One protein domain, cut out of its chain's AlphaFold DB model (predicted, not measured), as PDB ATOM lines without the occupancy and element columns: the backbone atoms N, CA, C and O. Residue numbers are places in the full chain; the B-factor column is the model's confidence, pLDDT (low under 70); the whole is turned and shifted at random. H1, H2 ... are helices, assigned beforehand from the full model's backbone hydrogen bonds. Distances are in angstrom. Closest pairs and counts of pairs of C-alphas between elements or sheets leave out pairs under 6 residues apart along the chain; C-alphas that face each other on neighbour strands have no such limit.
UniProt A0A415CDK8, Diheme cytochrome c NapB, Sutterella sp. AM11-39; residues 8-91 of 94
ATOM      1  N   CYS A   8     247.522 212.484 205.950       47.06
ATOM      2  CA  CYS A   8     246.964 212.662 204.597       47.06
ATOM      3  C   CYS A   8     245.546 213.256 204.586       47.06
ATOM      4  O   CYS A   8     245.118 213.810 203.577       47.06
ATOM      5  N   VAL A   9     244.812 213.164 205.698       47.97
ATOM      6  CA  VAL A   9     243.395 213.564 205.749       47.97
ATOM      7  C   VAL A   9     243.213 215.076 205.923       47.97
ATOM      8  O   VAL A   9     242.211 215.632 205.484       47.97
ATOM      9  N   VAL A  10     244.196 215.764 206.511       51.50
ATOM     10  CA  VAL A  10     244.090 217.202 206.820       51.50
ATOM     11  C   VAL A  10     244.353 218.075 205.585       51.50
ATOM     12  O   VAL A  10     243.750 219.135 205.444       51.50
ATOM     13  N   ALA A  11     245.181 217.615 204.638       48.53
ATOM     14  CA  ALA A  11     245.493 218.361 203.413       48.53
ATOM     15  C   ALA A  11     244.355 218.353 202.369       48.53
ATOM     16  O   ALA A  11     244.261 219.262 201.550       48.53
ATOM     17  N   ALA A  12     243.471 217.348 202.400       49.00
ATOM     18  CA  ALA A  12     242.315 217.282 201.503       49.00
ATOM     19  C   ALA A  12     241.171 218.217 201.941       49.00
ATOM     20  O   ALA A  12     240.429 218.726 201.101       49.00
ATOM     21  N   ALA A  13     241.052 218.488 203.246       50.81
ATOM     22  CA  ALA A  13     240.001 219.348 203.789       50.81
ATOM     23  C   ALA A  13     240.196 220.831 203.423       50.81
ATOM     24  O   ALA A  13     239.221 221.545 203.204       50.81
ATOM     25  N   SER A  14     241.441 221.295 203.286       49.97
ATOM     26  CA  SER A  14     241.754 222.689 202.946       49.97
ATOM     27  C   SER A  14     241.549 223.033 201.463       49.97
ATOM     28  O   SER A  14     241.275 224.190 201.151       49.97
ATOM     29  N   MET A  15     241.589 222.057 200.545       46.91
ATOM     30  CA  MET A  15     241.302 222.293 199.117       46.91
ATOM     31  C   MET A  15     239.798 222.339 198.802       46.91
ATOM     32  O   MET A  15     239.393 222.997 197.843       46.91
ATOM     33  N   MET A  16     238.950 221.695 199.614       45.94
ATOM     34  CA  MET A  16     237.491 221.744 199.428       45.94
ATOM     35  C   MET A  16     236.875 223.096 199.815       45.94
ATOM     36  O   MET A  16     235.813 223.450 199.306       45.94
ATOM     37  N   ILE A  17     237.545 223.880 200.663       46.78
ATOM     38  CA  ILE A  17     237.031 225.179 201.121       46.78
ATOM     39  C   ILE A  17     237.128 226.239 200.006       46.78
ATOM     40  O   ILE A  17     236.226 227.063 199.862       46.78
ATOM     41  N   CYS A  18     238.153 226.187 199.145       45.47
ATOM     42  CA  CYS A  18     238.280 227.126 198.020       45.47
ATOM     43  C   CYS A  18     237.290 226.851 196.875       45.47
ATOM     44  O   CYS A  18     236.833 227.794 196.232       45.47
ATOM     45  N   ALA A  19     236.915 225.589 196.636       46.38
ATOM     46  CA  ALA A  19     235.967 225.236 195.576       46.38
ATOM     47  C   ALA A  19     234.528 225.684 195.897       46.38
ATOM     48  O   ALA A  19     233.788 226.087 195.001       46.38
ATOM     49  N   ALA A  20     234.145 225.675 197.179       45.16
ATOM     50  CA  ALA A  20     232.841 226.158 197.628       45.16
ATOM     51  C   ALA A  20     232.720 227.695 197.577       45.16
ATOM     52  O   ALA A  20     231.622 228.219 197.406       45.16
ATOM     53  N   ALA A  21     233.836 228.428 197.666       39.31
ATOM     54  CA  ALA A  21     233.836 229.890 197.628       39.31
ATOM     55  C   ALA A  21     233.513 230.463 196.233       39.31
ATOM     56  O   ALA A  21     232.894 231.521 196.135       39.31
ATOM     57  N   GLN A  22     233.854 229.761 195.142       47.69
ATOM     58  CA  GLN A  22     233.443 230.184 193.792       47.69
ATOM     59  C   GLN A  22     231.919 230.129 193.595       47.69
ATOM     60  O   GLN A  22     231.388 230.892 192.794       47.69
ATOM     61  N   ALA A  23     231.221 229.265 194.338       48.88
ATOM     62  CA  ALA A  23     229.769 229.129 194.270       48.88
ATOM     63  C   ALA A  23     229.008 230.234 195.032       48.88
ATOM     64  O   ALA A  23     227.792 230.313 194.897       48.88
ATOM     65  N   ALA A  24     229.696 231.081 195.813       45.47
ATOM     66  CA  ALA A  24     229.063 232.057 196.709       45.47
ATOM     67  C   ALA A  24     229.289 233.540 196.332       45.47
ATOM     68  O   ALA A  24     228.806 234.417 197.041       45.47
ATOM     69  N   GLY A  25     230.004 233.849 195.243       54.94
ATOM     70  CA  GLY A  25     230.239 235.247 194.835       54.94
ATOM     71  C   GLY A  25     231.393 235.456 193.855       54.94
ATOM     72  O   GLY A  25     232.139 236.427 193.972       54.94
ATOM     73  N   GLY A  26     231.606 234.511 192.936       68.38
ATOM     74  CA  GLY A  26     232.657 234.600 191.920       68.38
ATOM     75  C   GLY A  26     232.307 235.533 190.755       68.38
ATOM     76  O   GLY A  26     231.157 235.918 190.563       68.38
ATOM     77  N   MET A  27     233.316 235.865 189.938       81.81
ATOM     78  CA  MET A  27     233.096 236.508 188.637       81.81
ATOM     79  C   MET A  27     232.113 235.679 187.787       81.81
ATOM     80  O   MET A  27     232.235 234.448 187.767       81.81
ATOM     81  N   PRO A  28     231.193 236.328 187.046       89.19
ATOM     82  CA  PRO A  28     230.308 235.641 186.115       89.19
ATOM     83  C   PRO A  28     231.093 234.743 185.158       89.19
ATOM     84  O   PRO A  28     232.160 235.105 184.657       89.19
ATOM     85  N   SER A  29     230.563 233.550 184.896       89.12
ATOM     86  CA  SER A  29     231.206 232.607 183.988       89.12
ATOM     87  C   SER A  29     231.223 233.134 182.551       89.12
ATOM     88  O   SER A  29     230.281 233.773 182.078       89.12
ATOM     89  N   LYS A  30     232.307 232.830 181.837       93.00
ATOM     90  CA  LYS A  30     232.443 233.133 180.415       93.00
ATOM     91  C   LYS A  30     231.520 232.238 179.582       93.00
ATOM     92  O   LYS A  30     231.450 231.032 179.838       93.00
ATOM     93  N   ILE A  31     230.870 232.797 178.567       94.00
ATOM     94  CA  ILE A  31     230.014 232.047 177.643       94.00
ATOM     95  C   ILE A  31     230.908 231.304 176.631       94.00
ATOM     96  O   ILE A  31     231.675 231.942 175.909       94.00
ATOM     97  N   PRO A  32     230.858 229.959 176.565       93.31
ATOM     98  CA  PRO A  32     231.770 229.170 175.735       93.31
ATOM     99  C   PRO A  32     231.224 228.877 174.325       93.31
ATOM    100  O   PRO A  32     231.766 228.018 173.632       93.31
ATOM    101  N   HIS A  33     230.132 229.522 173.915       93.81
ATOM    102  CA  HIS A  33     229.470 229.307 172.629       93.81
ATOM    103  C   HIS A  33     229.061 230.643 171.986       93.81
ATOM    104  O   HIS A  33     228.984 231.661 172.677       93.81
ATOM    105  N   PRO A  34     228.790 230.676 170.670       95.12
ATOM    106  CA  PRO A  34     228.306 231.881 170.002       95.12
ATOM    107  C   PRO A  34     226.975 232.362 170.588       95.12
ATOM    108  O   PRO A  34     226.151 231.542 171.005       95.12
ATOM    109  N   ILE A  35     226.767 233.681 170.599       95.19
ATOM    110  CA  ILE A  35     225.522 234.312 171.069       95.19
ATOM    111  C   ILE A  35     224.983 235.399 170.137       95.19
ATOM    112  O   ILE A  35     223.947 235.980 170.435       95.19
ATOM    113  N   ASP A  36     225.635 235.662 169.003       94.00
ATOM    114  CA  ASP A  36     225.306 236.802 168.129       94.00
ATOM    115  C   ASP A  36     223.865 236.753 167.585       94.00
ATOM    116  O   ASP A  36     223.257 237.780 167.286       94.00
ATOM    117  N   ALA A  37     223.291 235.550 167.488       93.19
ATOM    118  CA  ALA A  37     221.911 235.327 167.064       93.19
ATOM    119  C   ALA A  37     220.877 235.454 168.204       93.19
ATOM    120  O   ALA A  37     219.673 235.477 167.937       93.19
ATOM    121  N   TYR A  38     221.306 235.519 169.468       93.50
ATOM    122  CA  TYR A  38     220.420 235.520 170.631       93.50
ATOM    123  C   TYR A  38     220.101 236.947 171.070       93.50
ATOM    124  O   TYR A  38     220.904 237.632 171.699       93.50
ATOM    125  N   LYS A  39     218.885 237.392 170.747       91.81
ATOM    126  CA  LYS A  39     218.381 238.716 171.124       91.81
ATOM    127  C   LYS A  39     217.528 238.606 172.381       91.81
ATOM    128  O   LYS A  39     216.469 237.981 172.344       91.81
ATOM    129  N   ILE A  40     217.990 239.217 173.469       90.88
ATOM    130  CA  ILE A  40     217.220 239.357 174.708       90.88
ATOM    131  C   ILE A  40     216.293 240.567 174.564       90.88
ATOM    132  O   ILE A  40     216.735 241.657 174.202       90.88
ATOM    133  N   THR A  41     215.011 240.368 174.845       88.31
ATOM    134  CA  THR A  41     213.998 241.420 174.970       88.31
ATOM    135  C   THR A  41     213.210 241.211 176.261       88.31
ATOM    136  O   THR A  41     213.324 240.170 176.910       88.31
ATOM    137  N   ASP A  42     212.360 242.170 176.622       82.38
ATOM    138  CA  ASP A  42     211.484 242.032 177.794       82.38
ATOM    139  C   ASP A  42     210.491 240.868 177.653       82.38
ATOM    140  O   ASP A  42     210.084 240.264 178.644       82.38
ATOM    141  N   ALA A  43     210.110 240.541 176.414       83.75
ATOM    142  CA  ALA A  43     209.143 239.491 176.106       83.75
ATOM    143  C   ALA A  43     209.790 238.123 175.832       83.75
ATOM    144  O   ALA A  43     209.106 237.105 175.915       83.75
ATOM    145  N   ASN A  44     211.078 238.078 175.470       87.19
ATOM    146  CA  ASN A  44     211.750 236.844 175.078       87.19
ATOM    147  C   ASN A  44     213.229 236.835 175.481       87.19
ATOM    148  O   ASN A  44     213.992 237.727 175.114       87.19
ATOM    149  N   ASN A  45     213.653 235.766 176.152       92.94
ATOM    150  CA  ASN A  45     215.044 235.543 176.524       92.94
ATOM    151  C   ASN A  45     215.504 234.148 176.053       92.94
ATOM    152  O   ASN A  45     215.244 233.152 176.736       92.94
ATOM    153  N   PRO A  46     216.206 234.056 174.903       95.00
ATOM    154  CA  PRO A  46     216.669 232.782 174.350       95.00
ATOM    155  C   PRO A  46     217.601 231.992 175.280       95.00
ATOM    156  O   PRO A  46     217.670 230.769 175.175       95.00
ATOM    157  N   CYS A  47     218.294 232.648 176.218       95.06
ATOM    158  CA  CYS A  47     219.203 231.983 177.153       95.06
ATOM    159  C   CYS A  47     218.449 231.008 178.074       95.06
ATOM    160  O   CYS A  47     218.919 229.900 178.350       95.06
ATOM    161  N   ILE A  48     217.241 231.392 178.500       93.75
ATOM    162  CA  ILE A  48     216.406 230.614 179.425       93.75
ATOM    163  C   ILE A  48     215.891 229.326 178.761       93.75
ATOM    164  O   ILE A  48     215.625 228.350 179.457       93.75
ATOM    165  N   MET A  49     215.845 229.250 177.427       93.31
ATOM    166  CA  MET A  49     215.427 228.031 176.721       93.31
ATOM    167  C   MET A  49     216.320 226.821 177.034       93.31
ATOM    168  O   MET A  49     215.839 225.691 177.037       93.31
ATOM    169  N   CYS A  50     217.609 227.048 177.304       95.06
ATOM    170  CA  CYS A  50     218.562 225.981 177.628       95.06
ATOM    171  C   CYS A  50     219.035 226.034 179.084       95.06
ATOM    172  O   CYS A  50     219.258 224.991 179.695       95.06
ATOM    173  N   HIS A  51     219.176 227.235 179.652       95.12
ATOM    174  CA  HIS A  51     219.682 227.437 181.013       95.12
ATOM    175  C   HIS A  51     218.572 227.551 182.069       95.12
ATOM    176  O   HIS A  51     218.860 227.650 183.261       95.12
ATOM    177  N   GLY A  52     217.302 227.536 181.655       94.31
ATOM    178  CA  GLY A  52     216.164 227.801 182.530       94.31
ATOM    179  C   GLY A  52     215.580 226.595 183.266       94.31
ATOM    180  O   GLY A  52     214.559 226.726 183.941       94.31
ATOM    181  N   ASP A  53     216.187 225.416 183.137       94.31
ATOM    182  CA  ASP A  53     215.715 224.202 183.801       94.31
ATOM    183  C   ASP A  53     216.033 224.232 185.305       94.31
ATOM    184  O   ASP A  53     217.063 223.733 185.763       94.31
ATOM    185  N   GLN A  54     215.118 224.808 186.088       93.94
ATOM    186  CA  GLN A  54     215.243 224.907 187.544       93.94
ATOM    187  C   GLN A  54     215.352 223.543 188.246       93.94
ATOM    188  O   GLN A  54     215.870 223.488 189.359       93.94
ATOM    189  N   SER A  55     214.930 222.433 187.621       93.69
ATOM    190  CA  SER A  55     215.086 221.094 188.216       93.69
ATOM    191  C   SER A  55     216.545 220.623 188.264       93.69
ATOM    192  O   SER A  55     216.881 219.720 189.027       93.69
ATOM    193  N   LYS A  56     217.424 221.259 187.478       93.81
ATOM    194  CA  LYS A  56     218.863 220.971 187.406       93.81
ATOM    195  C   LYS A  56     219.716 221.994 188.157       93.81
ATOM    196  O   LYS A  56     220.939 222.013 188.009       93.81
ATOM    197  N   MET A  57     219.094 222.865 188.944       92.56
ATOM    198  CA  MET A  57     219.794 223.881 189.723       92.56
ATOM    199  C   MET A  57     220.724 223.227 190.754       92.56
ATOM    200  O   MET A  57     220.322 222.324 191.482       92.56
ATOM    201  N   GLY A  58     221.990 223.651 190.786       89.12
ATOM    202  CA  GLY A  58     223.017 223.054 191.651       89.12
ATOM    203  C   GLY A  58     223.561 221.699 191.175       89.12
ATOM    204  O   GLY A  58     224.430 221.134 191.836       89.12
ATOM    205  N   ALA A  59     223.099 221.177 190.033       92.12
ATOM    206  CA  ALA A  59     223.664 219.963 189.454       92.12
ATOM    207  C   ALA A  59     225.121 220.175 189.012       92.12
ATOM    208  O   ALA A  59     225.527 221.264 188.596       92.12
ATOM    209  N   ALA A  60     225.915 219.103 189.063       89.50
ATOM    210  CA  ALA A  60     227.298 219.137 188.609       89.50
ATOM    211  C   ALA A  60     227.392 219.483 187.112       89.50
ATOM    212  O   ALA A  60     226.567 219.066 186.297       89.50
ATOM    213  N   LYS A  61     228.447 220.214 186.735       86.56
ATOM    214  CA  LYS A  61     228.723 220.541 185.334       86.56
ATOM    215  C   LYS A  61     228.944 219.265 184.523       86.56
ATOM    216  O   LYS A  61     229.883 218.519 184.787       86.56
ATOM    217  N   VAL A  62     228.154 219.082 183.470       91.38
ATOM    218  CA  VAL A  62     228.365 218.029 182.471       91.38
ATOM    219  C   VAL A  62     228.922 218.659 181.196       91.38
ATOM    220  O   VAL A  62     228.412 219.665 180.703       91.38
ATOM    221  N   LYS A  63     230.010 218.096 180.660       88.94
ATOM    222  CA  LYS A  63     230.659 218.615 179.447       88.94
ATOM    223  C   LYS A  63     229.676 218.592 178.270       88.94
ATOM    224  O   LYS A  63     229.078 217.563 177.986       88.94
ATOM    225  N   GLY A  64     229.554 219.722 177.573       88.81
ATOM    226  CA  GLY A  64     228.685 219.859 176.400       88.81
ATOM    227  C   GLY A  64     227.194 220.012 176.715       88.81
ATOM    228  O   GLY A  64     226.398 220.043 175.786       88.81
ATOM    229  N   GLN A  65     226.812 220.115 177.992       92.88
ATOM    230  CA  GLN A  65     225.434 220.374 178.405       92.88
ATOM    231  C   GLN A  65     225.304 221.784 178.995       92.88
ATOM    232  O   GLN A  65     226.230 222.247 179.674       92.88
ATOM    233  N   PRO A  66     224.172 222.472 178.765       93.44
ATOM    234  CA  PRO A  66     223.890 223.729 179.436       93.44
ATOM    235  C   PRO A  66     223.749 223.492 180.943       93.44
ATOM    236  O   PRO A  66     223.154 222.511 181.390       93.44
ATOM    237  N   MET A  67     224.313 224.401 181.732       93.88
ATOM    238  CA  MET A  67     224.142 224.417 183.183       93.88
ATOM    239  C   MET A  67     222.933 225.281 183.539       93.88
ATOM    240  O   MET A  67     222.787 226.369 182.984       93.88
ATOM    241  N   ALA A  68     222.090 224.825 184.463       95.62
ATOM    242  CA  ALA A  68     220.974 225.625 184.954       95.62
ATOM    243  C   ALA A  68     221.463 226.879 185.695       95.62
ATOM    244  O   ALA A  68     222.473 226.829 186.401       95.62
ATOM    245  N   MET A  69     220.734 227.988 185.552       94.56
ATOM    246  CA  MET A  69     221.025 229.210 186.305       94.56
ATOM    247  C   MET A  69     220.886 228.970 187.819       94.56
ATOM    248  O   MET A  69     219.943 228.280 188.228       94.56
ATOM    249  N   PRO A  70     221.780 229.538 188.649       92.62
ATOM    250  CA  PRO A  70     221.714 229.409 190.103       92.62
ATOM    251  C   PRO A  70     220.494 230.130 190.699       92.62
ATOM    252  O   PRO A  70     219.823 230.913 190.031       92.62
ATOM    253  N   ALA A  71     220.183 229.825 191.962       93.00
ATOM    254  CA  ALA A  71     218.949 230.246 192.635       93.00
ATOM    255  C   ALA A  71     218.765 231.768 192.722       93.00
ATOM    256  O   ALA A  71     217.636 232.250 192.701       93.00
ATOM    257  N   ASP A  72     219.863 232.509 192.814       92.25
ATOM    258  CA  ASP A  72     219.916 233.967 192.941       92.25
ATOM    259  C   ASP A  72     219.567 234.727 191.652       92.25
ATOM    260  O   ASP A  72     219.383 235.934 191.715       92.25
ATOM    261  N   HIS A  73     219.439 234.043 190.509       94.75
ATOM    262  CA  HIS A  73     219.064 234.656 189.226       94.75
ATOM    263  C   HIS A  73     217.551 234.652 188.961       94.75
ATOM    264  O   HIS A  73     217.088 235.116 187.913       94.75
ATOM    265  N   TRP A  74     216.773 234.062 189.866       94.25
ATOM    266  CA  TRP A  74     215.352 233.804 189.682       94.25
ATOM    267  C   TRP A  74     214.497 234.693 190.576       94.25
ATOM    268  O   TRP A  74     214.810 234.921 191.745       94.25
ATOM    269  N   VAL A  75     213.324 235.084 190.071       93.88
ATOM    270  CA  VAL A  75     212.257 235.560 190.956       93.88
ATOM    271  C   VAL A  75     211.811 234.390 191.834       93.88
ATOM    272  O   VAL A  75     211.495 233.301 191.345       93.88
ATOM    273  N   LYS A  76     211.803 234.593 193.153       90.94
ATOM    274  CA  LYS A  76     211.504 233.534 194.122       90.94
ATOM    275  C   LYS A  76     210.118 232.932 193.868       90.94
ATOM    276  O   LYS A  76     209.109 233.607 194.024       90.94
ATOM    277  N   GLY A  77     210.085 231.635 193.561       89.62
ATOM    278  CA  GLY A  77     208.848 230.889 193.310       89.62
ATOM    279  C   GLY A  77     208.330 230.966 191.871       89.62
ATOM    280  O   GLY A  77     207.294 230.374 191.579       89.62
ATOM    281  N   GLU A  78     209.047 231.632 190.964       90.88
ATOM    282  CA  GLU A  78     208.655 231.764 189.562       90.88
ATOM    283  C   GLU A  78     209.683 231.129 188.620       90.88
ATOM    284  O   GLU A  78     210.874 231.044 188.913       90.88
ATOM    285  N   LYS A  79     209.232 230.737 187.424       88.44
ATOM    286  CA  LYS A  79     210.098 230.257 186.331       88.44
ATOM    287  C   LYS A  79     210.590 231.406 185.449       88.44
ATOM    288  O   LYS A  79     210.571 231.309 184.223       88.44
ATOM    289  N   LYS A  80     210.985 232.512 186.075       89.56
ATOM    290  CA  LYS A  80     211.375 233.752 185.399       89.56
ATOM    291  C   LYS A  80     212.644 234.322 186.027       89.56
ATOM    292  O   LYS A  80     212.735 234.399 187.252       89.56
ATOM    293  N   ALA A  81     213.603 234.717 185.190       92.12
ATOM    294  CA  ALA A  81     214.761 235.473 185.655       92.12
ATOM    295  C   ALA A  81     214.301 236.797 186.281       92.12
ATOM    296  O   ALA A  81     213.354 237.422 185.787       92.12
ATOM    297  N   ASP A  82     214.937 237.226 187.365       93.38
ATOM    298  CA  ASP A  82     214.601 238.525 187.943       93.38
ATOM    299  C   ASP A  82     215.055 239.692 187.048       93.38
ATOM    300  O   ASP A  82     215.747 239.524 186.041       93.38
ATOM    301  N   ALA A  83     214.630 240.903 187.407       91.25
ATOM    302  CA  ALA A  83     214.904 242.096 186.615       91.25
ATOM    303  C   ALA A  83     216.406 242.403 186.466       91.25
ATOM    304  O   ALA A  83     216.807 242.945 185.435       91.25
ATOM    305  N   MET A  84     217.237 242.053 187.453       91.25
ATOM    306  CA  MET A  84     218.686 242.271 187.399       91.25
ATOM    307  C   MET A  84     219.387 241.222 186.530       91.25
ATOM    308  O   MET A  84     220.381 241.539 185.876       91.25
ATOM    309  N   HIS A  85     218.852 240.002 186.478       93.19
ATOM    310  CA  HIS A  85     219.471 238.863 185.797       93.19
ATOM    311  C   HIS A  85     218.854 238.528 184.428       93.19
ATOM    312  O   HIS A  85     219.380 237.674 183.710       93.19
ATOM    313  N   ASN A  86     217.780 239.213 184.008       93.06
ATOM    314  CA  ASN A  86     217.176 238.977 182.693       93.06
ATOM    315  C   ASN A  86     218.109 239.367 181.532       93.06
ATOM    316  O   ASN A  86     218.153 238.674 180.520       93.06
ATOM    317  N   ASN A  87     218.891 240.445 181.660       93.31
ATOM    318  CA  ASN A  87     219.874 240.814 180.639       93.31
ATOM    319  C   ASN A  87     221.224 240.122 180.900       93.31
ATOM    320  O   ASN A  87     222.169 240.712 181.428       93.31
ATOM    321  N   CYS A  88     221.299 238.842 180.525       93.81
ATOM    322  CA  CYS A  88     222.406 237.937 180.851       93.81
ATOM    323  C   CYS A  88     223.781 238.454 180.383       93.81
ATOM    324  O   CYS A  88     224.793 238.227 181.048       93.81
ATOM    325  N   THR A  89     223.825 239.171 179.254       93.69
ATOM    326  CA  THR A  89     225.073 239.621 178.615       93.69
ATOM    327  C   THR A  89     225.688 240.868 179.255       93.69
ATOM    328  O   THR A  89     226.812 241.247 178.910       93.69
ATOM    329  N   MET A  90     225.008 241.491 180.228       92.94
ATOM    330  CA  MET A  90     225.615 242.550 181.047       92.94
ATOM    331  C   MET A  90     226.772 242.010 181.891       92.94
ATOM    332  O   MET A  90     227.786 242.691 182.056       92.94
ATOM    333  N   CYS A  91     226.635 240.772 182.373       93.56
ATOM    334  CA  CYS A  91     227.592 240.116 183.260       93.56
ATOM    335  C   CYS A  91     228.357 238.990 182.552       93.56
ATOM    336  O   CYS A  91     229.574 238.886 182.701       93.56
TER     337      CYS A  91
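This is residues 8 to 91 of the 94 residues of the protein "Diheme cytochrome c NapB" of Sutterella sp. AM11-39 (UniProt A0A415CDK8). There is little regular structure here: a body mostly of loops, with the short helix H2 among them, from which residues 8 to 22 of the long helix H1 stick out as an arm that makes the length. The printed part has 84 residues, with H1 then H2 along it and no named strand. The class is all helix, with 21 residues in named elements. The whole is loose, with a radius of gyration of the C-alphas of 15.4 A and spans of 54 by 30 by 22 A.

H1, residues 8 to 24, runs 27.5 A from C-alpha 8 at (246.964, 212.662, 204.597) to C-alpha 24 at (229.063, 232.057, 196.709). H2, residues 48 to 51, ends at C-alpha 51 at (219.682, 227.437, 181.013).

H1 and H2 are apart. In H1, 0 of 13 O i to N i+4 pairs and 3 of 14 O i to N i+3 pairs are within hydrogen-bond range; H2 is too short for an O i to N i+4 pair.

The two C-alphas farthest apart, of Cys 8 and Ala 43, are 54.4 A apart. The printed part has no cut. The link from H1 to H2 is long, 23 residues. Residues 8 to 26 have pLDDT under 70.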